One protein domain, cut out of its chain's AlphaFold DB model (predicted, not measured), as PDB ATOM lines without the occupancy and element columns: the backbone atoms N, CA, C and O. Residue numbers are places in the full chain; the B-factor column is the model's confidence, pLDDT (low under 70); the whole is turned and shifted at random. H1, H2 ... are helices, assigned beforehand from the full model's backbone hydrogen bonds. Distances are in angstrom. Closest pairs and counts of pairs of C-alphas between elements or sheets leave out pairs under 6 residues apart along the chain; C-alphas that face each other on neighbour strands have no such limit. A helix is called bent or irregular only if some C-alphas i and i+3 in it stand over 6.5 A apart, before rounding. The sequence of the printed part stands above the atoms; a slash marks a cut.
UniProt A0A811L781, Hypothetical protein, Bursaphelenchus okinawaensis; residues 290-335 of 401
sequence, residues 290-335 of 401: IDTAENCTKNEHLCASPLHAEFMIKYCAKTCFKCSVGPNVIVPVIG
ATOM      1  N   ILE A 290      31.509  16.984  -5.164       76.12
ATOM      2  CA  ILE A 290      32.908  16.617  -5.053       76.12
ATOM      3  C   ILE A 290      33.459  16.406  -6.451       76.12
ATOM      4  O   ILE A 290      32.778  15.907  -7.351       76.12
ATOM      5  N   ASP A 291      34.719  16.771  -6.612       86.62
ATOM      6  CA  ASP A 291      35.486  16.338  -7.761       86.62
ATOM      7  C   ASP A 291      35.840  14.859  -7.561       86.62
ATOM      8  O   ASP A 291      36.332  14.450  -6.509       86.62
ATOM      9  N   THR A 292      35.502  14.046  -8.557       87.81
ATOM     10  CA  THR A 292      35.668  12.582  -8.563       87.81
ATOM     11  C   THR A 292      36.778  12.130  -9.511       87.81
ATOM     12  O   THR A 292      37.235  10.993  -9.416       87.81
ATOM     13  N   ALA A 293      37.234  13.015 -10.403       87.12
ATOM     14  CA  ALA A 293      38.468  12.851 -11.158       87.12
ATOM     15  C   ALA A 293      39.644  13.543 -10.450       87.12
ATOM     16  O   ALA A 293      39.493  14.562  -9.777       87.12
ATOM     17  N   GLU A 294      40.848  13.009 -10.641       88.00
ATOM     18  CA  GLU A 294      42.067  13.668 -10.180       88.00
ATOM     19  C   GLU A 294      42.384  14.923 -11.007       88.00
ATOM     20  O   GLU A 294      42.023  15.039 -12.178       88.00
ATOM     21  N   ASN A 295      43.156  15.842 -10.419       87.69
ATOM     22  CA  ASN A 295      43.688  17.038 -11.083       87.69
ATOM     23  C   ASN A 295      42.634  18.041 -11.607       87.69
ATOM     24  O   ASN A 295      43.015  18.948 -12.347       87.69
ATOM     25  N   CYS A 296      41.362  17.951 -11.194       87.31
ATOM     26  CA  CYS A 296      40.295  18.867 -11.619       87.31
ATOM     27  C   CYS A 296      40.702  20.349 -11.558       87.31
ATOM     28  O   CYS A 296      40.622  21.020 -12.581       87.31
ATOM     29  N   THR A 297      41.266  20.826 -10.443       88.19
ATOM     30  CA  THR A 297      41.742  22.217 -10.278       88.19
ATOM     31  C   THR A 297      42.822  22.630 -11.290       88.19
ATOM     32  O   THR A 297      42.834  23.760 -11.762       88.19
ATOM     33  N   LYS A 298      43.716  21.719 -11.711       88.06
ATOM     34  CA  LYS A 298      44.700  22.009 -12.782       88.06
ATOM     35  C   LYS A 298      44.021  22.126 -14.154       88.06
ATOM     36  O   LYS A 298      44.488  22.843 -15.037       88.06
ATOM     37  N   ASN A 299      42.908  21.418 -14.311       86.00
ATOM     38  CA  ASN A 299      42.109  21.324 -15.522       86.00
ATOM     39  C   ASN A 299      40.919  22.300 -15.537       86.00
ATOM     40  O   ASN A 299      40.111  22.221 -16.453       86.00
ATOM     41  N   GLU A 300      40.797  23.229 -14.581       82.00
ATOM     42  CA  GLU A 300      39.654  24.155 -14.447       82.00
ATOM     43  C   GLU A 300      39.340  24.917 -15.749       82.00
ATOM     44  O   GLU A 300      38.188  25.038 -16.161       82.00
ATOM     45  N   HIS A 301      40.377  25.323 -16.483       82.25
ATOM     46  CA  HIS A 301      40.262  25.953 -17.801       82.25
ATOM     47  C   HIS A 301      39.493  25.103 -18.845       82.25
ATOM     48  O   HIS A 301      38.924  25.646 -19.796       82.25
ATOM     49  N   LEU A 302      39.418  23.778 -18.669       83.50
ATOM     50  CA  LEU A 302      38.645  22.860 -19.509       83.50
ATOM     51  C   LEU A 302      37.141  22.864 -19.198       83.50
ATOM     52  O   LEU A 302      36.365  22.426 -20.047       83.50
ATOM     53  N   CYS A 303      36.695  23.412 -18.060       82.62
ATOM     54  CA  CYS A 303      35.270  23.587 -17.744       82.62
ATOM     55  C   CYS A 303      34.532  24.454 -18.789       82.62
ATOM     56  O   CYS A 303      33.326  24.304 -18.975       82.62
ATOM     57  N   ALA A 304      35.256  25.334 -19.494       78.94
ATOM     58  CA  ALA A 304      34.746  26.159 -20.593       78.94
ATOM     59  C   ALA A 304      35.037  25.585 -22.001       78.94
ATOM     60  O   ALA A 304      34.626  26.170 -23.002       78.94
ATOM     61  N   SER A 305      35.752  24.459 -22.108       80.31
ATOM     62  CA  SER A 305      36.148  23.856 -23.389       80.31
ATOM     63  C   SER A 305      35.011  22.997 -23.961       80.31
ATOM     64  O   SER A 305      34.669  21.993 -23.340       80.31
ATOM     65  N   PRO A 306      34.456  23.281 -25.159       76.00
ATOM     66  CA  PRO A 306      33.326  22.515 -25.706       76.00
ATOM     67  C   PRO A 306      33.581  21.011 -25.901       76.00
ATOM     68  O   PRO A 306      32.630  20.247 -25.992       76.00
ATOM     69  N   LEU A 307      34.849  20.587 -25.963       73.75
ATOM     70  CA  LEU A 307      35.253  19.181 -26.098       73.75
ATOM     71  C   LEU A 307      35.379  18.447 -24.754       73.75
ATOM     72  O   LEU A 307      35.337  17.222 -24.724       73.75
ATOM     73  N   HIS A 308      35.551  19.180 -23.652       82.38
ATOM     74  CA  HIS A 308      35.825  18.614 -22.326       82.38
ATOM     75  C   HIS A 308      34.754  18.972 -21.291       82.38
ATOM     76  O   HIS A 308      34.697  18.336 -20.242       82.38
ATOM     77  N   ALA A 309      33.887  19.946 -21.583       75.56
ATOM     78  CA  ALA A 309      32.872  20.446 -20.668       75.56
ATOM     79  C   ALA A 309      31.975  19.330 -20.114       75.56
ATOM     80  O   ALA A 309      31.712  19.341 -18.924       75.56
ATOM     81  N   GLU A 310      31.563  18.329 -20.902       78.31
ATOM     82  CA  GLU A 310      30.751  17.216 -20.373       78.31
ATOM     83  C   GLU A 310      31.507  16.356 -19.348       78.31
ATOM     84  O   GLU A 310      30.965  16.035 -18.290       78.31
ATOM     85  N   PHE A 311      32.775  16.022 -19.619       85.06
ATOM     86  CA  PHE A 311      33.631  15.304 -18.670       85.06
ATOM     87  C   PHE A 311      33.851  16.136 -17.402       85.06
ATOM     88  O   PHE A 311      33.681  15.644 -16.288       85.06
ATOM     89  N   MET A 312      34.176  17.414 -17.575       84.06
ATOM     90  CA  MET A 312      34.465  18.343 -16.490       84.06
ATOM     91  C   MET A 312      33.213  18.649 -15.645       84.06
ATOM     92  O   MET A 312      33.287  18.629 -14.426       84.06
ATOM     93  N   ILE A 313      32.030  18.802 -16.246       80.62
ATOM     94  CA  ILE A 313      30.743  18.917 -15.533       80.62
ATOM     95  C   ILE A 313      30.442  17.647 -14.728       80.62
ATOM     96  O   ILE A 313      29.954  17.737 -13.604       80.62
ATOM     97  N   LYS A 314      30.711  16.466 -15.297       82.06
ATOM     98  CA  LYS A 314      30.347  15.177 -14.695       82.06
ATOM     99  C   LYS A 314      31.295  14.731 -13.581       82.06
ATOM    100  O   LYS A 314      30.828  14.171 -12.592       82.06
ATOM    101  N   TYR A 315      32.600  14.941 -13.749       87.25
ATOM    102  CA  TYR A 315      33.635  14.429 -12.845       87.25
ATOM    103  C   TYR A 315      34.395  15.520 -12.077       87.25
ATOM    104  O   TYR A 315      34.988  15.215 -11.046       87.25
ATOM    105  N   CYS A 316      34.334  16.777 -12.526       90.12
ATOM    106  CA  CYS A 316      34.914  17.953 -11.869       90.12
ATOM    107  C   CYS A 316      33.829  18.992 -11.502       90.12
ATOM    108  O   CYS A 316      34.007  20.202 -11.666       90.12
ATOM    109  N   ALA A 317      32.660  18.516 -11.051       82.88
ATOM    110  CA  ALA A 317      31.475  19.342 -10.809       82.88
ATOM    111  C   ALA A 317      31.704  20.474  -9.788       82.88
ATOM    112  O   ALA A 317      31.032  21.510  -9.878       82.88
ATOM    113  N   LYS A 318      32.638  20.278  -8.843       82.19
ATOM    114  CA  LYS A 318      33.014  21.249  -7.810       82.19
ATOM    115  C   LYS A 318      33.900  22.330  -8.412       82.19
ATOM    116  O   LYS A 318      33.511  23.494  -8.386       82.19
ATOM    117  N   THR A 319      35.016  21.938  -9.035       85.62
ATOM    118  CA  THR A 319      35.927  22.861  -9.734       85.62
ATOM    119  C   THR A 319      35.210  23.678 -10.816       85.62
ATOM    120  O   THR A 319      35.487  24.857 -10.974       85.62
ATOM    121  N   CYS A 320      34.251  23.098 -11.545       83.00
ATOM    122  CA  CYS A 320      33.537  23.827 -12.597       83.00
ATOM    123  C   CYS A 320      32.363  24.693 -12.116       83.00
ATOM    124  O   CYS A 320      31.744  25.367 -12.944       83.00
ATOM    125  N   PHE A 321      32.004  24.652 -10.827       73.94
ATOM    126  CA  PHE A 321      30.800  25.300 -10.284       73.94
ATOM    127  C   PHE A 321      29.501  24.824 -10.980       73.94
ATOM    128  O   PHE A 321      28.606  25.614 -11.287       73.94
ATOM    129  N   LYS A 322      29.395  23.512 -11.263       76.69
ATOM    130  CA  LYS A 322      28.266  22.871 -11.987       76.69
ATOM    131  C   LYS A 322      27.532  21.802 -11.166       76.69
ATOM    132  O   LYS A 322      26.927  20.880 -11.713       76.69
ATOM    133  N   CYS A 323      27.547  21.968  -9.844       68.38
ATOM    134  CA  CYS A 323      26.807  21.167  -8.871       68.38
ATOM    135  C   CYS A 323      25.327  20.978  -9.265       68.38
ATOM    136  O   CYS A 323      24.515  21.888  -9.110       68.38
ATOM    137  N   SER A 324      24.969  19.785  -9.748       58.69
ATOM    138  CA  SER A 324      23.598  19.448 -10.155       58.69
ATOM    139  C   SER A 324      22.852  18.756  -9.014       58.69
ATOM    140  O   SER A 324      23.335  17.764  -8.467       58.69
ATOM    141  N   VAL A 325      21.675  19.263  -8.635       49.78
ATOM    142  CA  VAL A 325      20.951  18.816  -7.431       49.78
ATOM    143  C   VAL A 325      19.921  17.743  -7.797       49.78
ATOM    144  O   VAL A 325      18.710  17.924  -7.692       49.78
ATOM    145  N   GLY A 326      20.421  16.606  -8.285       46.91
ATOM    146  CA  GLY A 326      19.584  15.548  -8.851       46.91
ATOM    147  C   GLY A 326      19.055  15.879 -10.259       46.91
ATOM    148  O   GLY A 326      19.466  16.868 -10.867       46.91
ATOM    149  N   PRO A 327      18.162  15.041 -10.819       44.34
ATOM    150  CA  PRO A 327      17.925  14.981 -12.265       44.34
ATOM    151  C   PRO A 327      17.150  16.155 -12.885       44.34
ATOM    152  O   PRO A 327      17.037  16.188 -14.104       44.34
ATOM    153  N   ASN A 328      16.608  17.096 -12.099       39.28
ATOM    154  CA  ASN A 328      15.795  18.216 -12.611       39.28
ATOM    155  C   ASN A 328      16.021  19.565 -11.891       39.28
ATOM    156  O   ASN A 328      15.235  20.489 -12.083       39.28
ATOM    157  N   VAL A 329      17.073  19.718 -11.074       38.50
ATOM    158  CA  VAL A 329      17.369  20.997 -10.398       38.50
ATOM    159  C   VAL A 329      18.787  21.465 -10.718       38.50
ATOM    160  O   VAL A 329      19.775  21.056 -10.103       38.50
ATOM    161  N   ILE A 330      18.864  22.374 -11.689       39.06
ATOM    162  CA  ILE A 330      20.044  23.195 -11.958       39.06
ATOM    163  C   ILE A 330      19.951  24.406 -11.030       39.06
ATOM    164  O   ILE A 330      19.121  25.286 -11.250       39.06
ATOM    165  N   VAL A 331      20.791  24.467  -9.996       37.25
ATOM    166  CA  VAL A 331      20.941  25.702  -9.216       37.25
ATOM    167  C   VAL A 331      21.789  26.675 -10.040       37.25
ATOM    168  O   VAL A 331      22.937  26.345 -10.350       37.25
ATOM    169  N   PRO A 332      21.281  27.868 -10.404       32.19
ATOM    170  CA  PRO A 332      22.141  28.912 -10.931       32.19
ATOM    171  C   PRO A 332      23.066  29.373  -9.802       32.19
ATOM    172  O   PRO A 332      22.607  29.903  -8.792       32.19
ATOM    173  N   VAL A 333      24.374  29.172  -9.962       35.12
ATOM    174  CA  VAL A 333      25.367  29.780  -9.069       35.12
ATOM    175  C   VAL A 333      25.345  31.285  -9.333       35.12
ATOM    176  O   VAL A 333      25.866  31.750 -10.348       35.12
ATOM    177  N   ILE A 334      24.698  32.043  -8.444       39.09
ATOM    178  CA  ILE A 334      24.690  33.511  -8.464       39.09
ATOM    179  C   ILE A 334      26.052  33.972  -7.932       39.09
ATOM    180  O   ILE A 334      26.219  34.298  -6.763       39.09
ATOM    181  N   GLY A 335      27.047  33.875  -8.810       35.53
ATOM    182  CA  GLY A 335      28.463  33.961  -8.471       35.53
ATOM    183  C   GLY A 335      29.339  33.731  -9.699       35.53
ATOM    184  O   GLY A 335      30.184  32.845  -9.710       35.53
TER     185      GLY A 335
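What this domain is: This is residues 290 to 335 of the 401 residues of the protein "Hypothetical protein" of Bursaphelenchus okinawaensis (UniProt A0A811L781). With little regular structure, this is a small helical hairpin, H1 folding back into H2, and a long tail of residues 316 to 335 that leads away from it and turns back near Pro 327. The tail makes much of the length. The printed part has 46 residues, no named strand and the class all helix, though only 16 residues are in H1 and H2. It is compact, with a radius of gyration of the C-alphas of 10.2 A and spans of 27 by 19 by 18 A.

How they stand to each other: Look first at H1, residues 296 to 304, then past a tight link of 4 residues at H2, residues 309 to 315. This helical hairpin touches, its closest C-alphas being those of Cys 303 and Ala 309, 4.9 A apart. The helices run opposite ways at 35.1 degrees, only just a steep tilt. In H2 every O i to N i+4 pair is within hydrogen-bond range; in H1 1 of 5 is, beside 3 of 6 O i to N i+3 pairs.

Where its parts are: Find C-alpha 296 at (40.295, 18.867, -11.619), where H1 begins its 12.8 A; it is irregular, with C-alphas 298 and 301 7.8 A apart. H2, 9.9 A long, ends at C-alpha 315, (33.635, 14.429, -12.845).

The domain as a whole: The C-alphas of Lys 298 and Asn 328 are the two farthest apart, 29.2 A. The printed part has no cut. Mean pLDDT of the printed part is 71.7; look for values under 70 at residues 323 to 335.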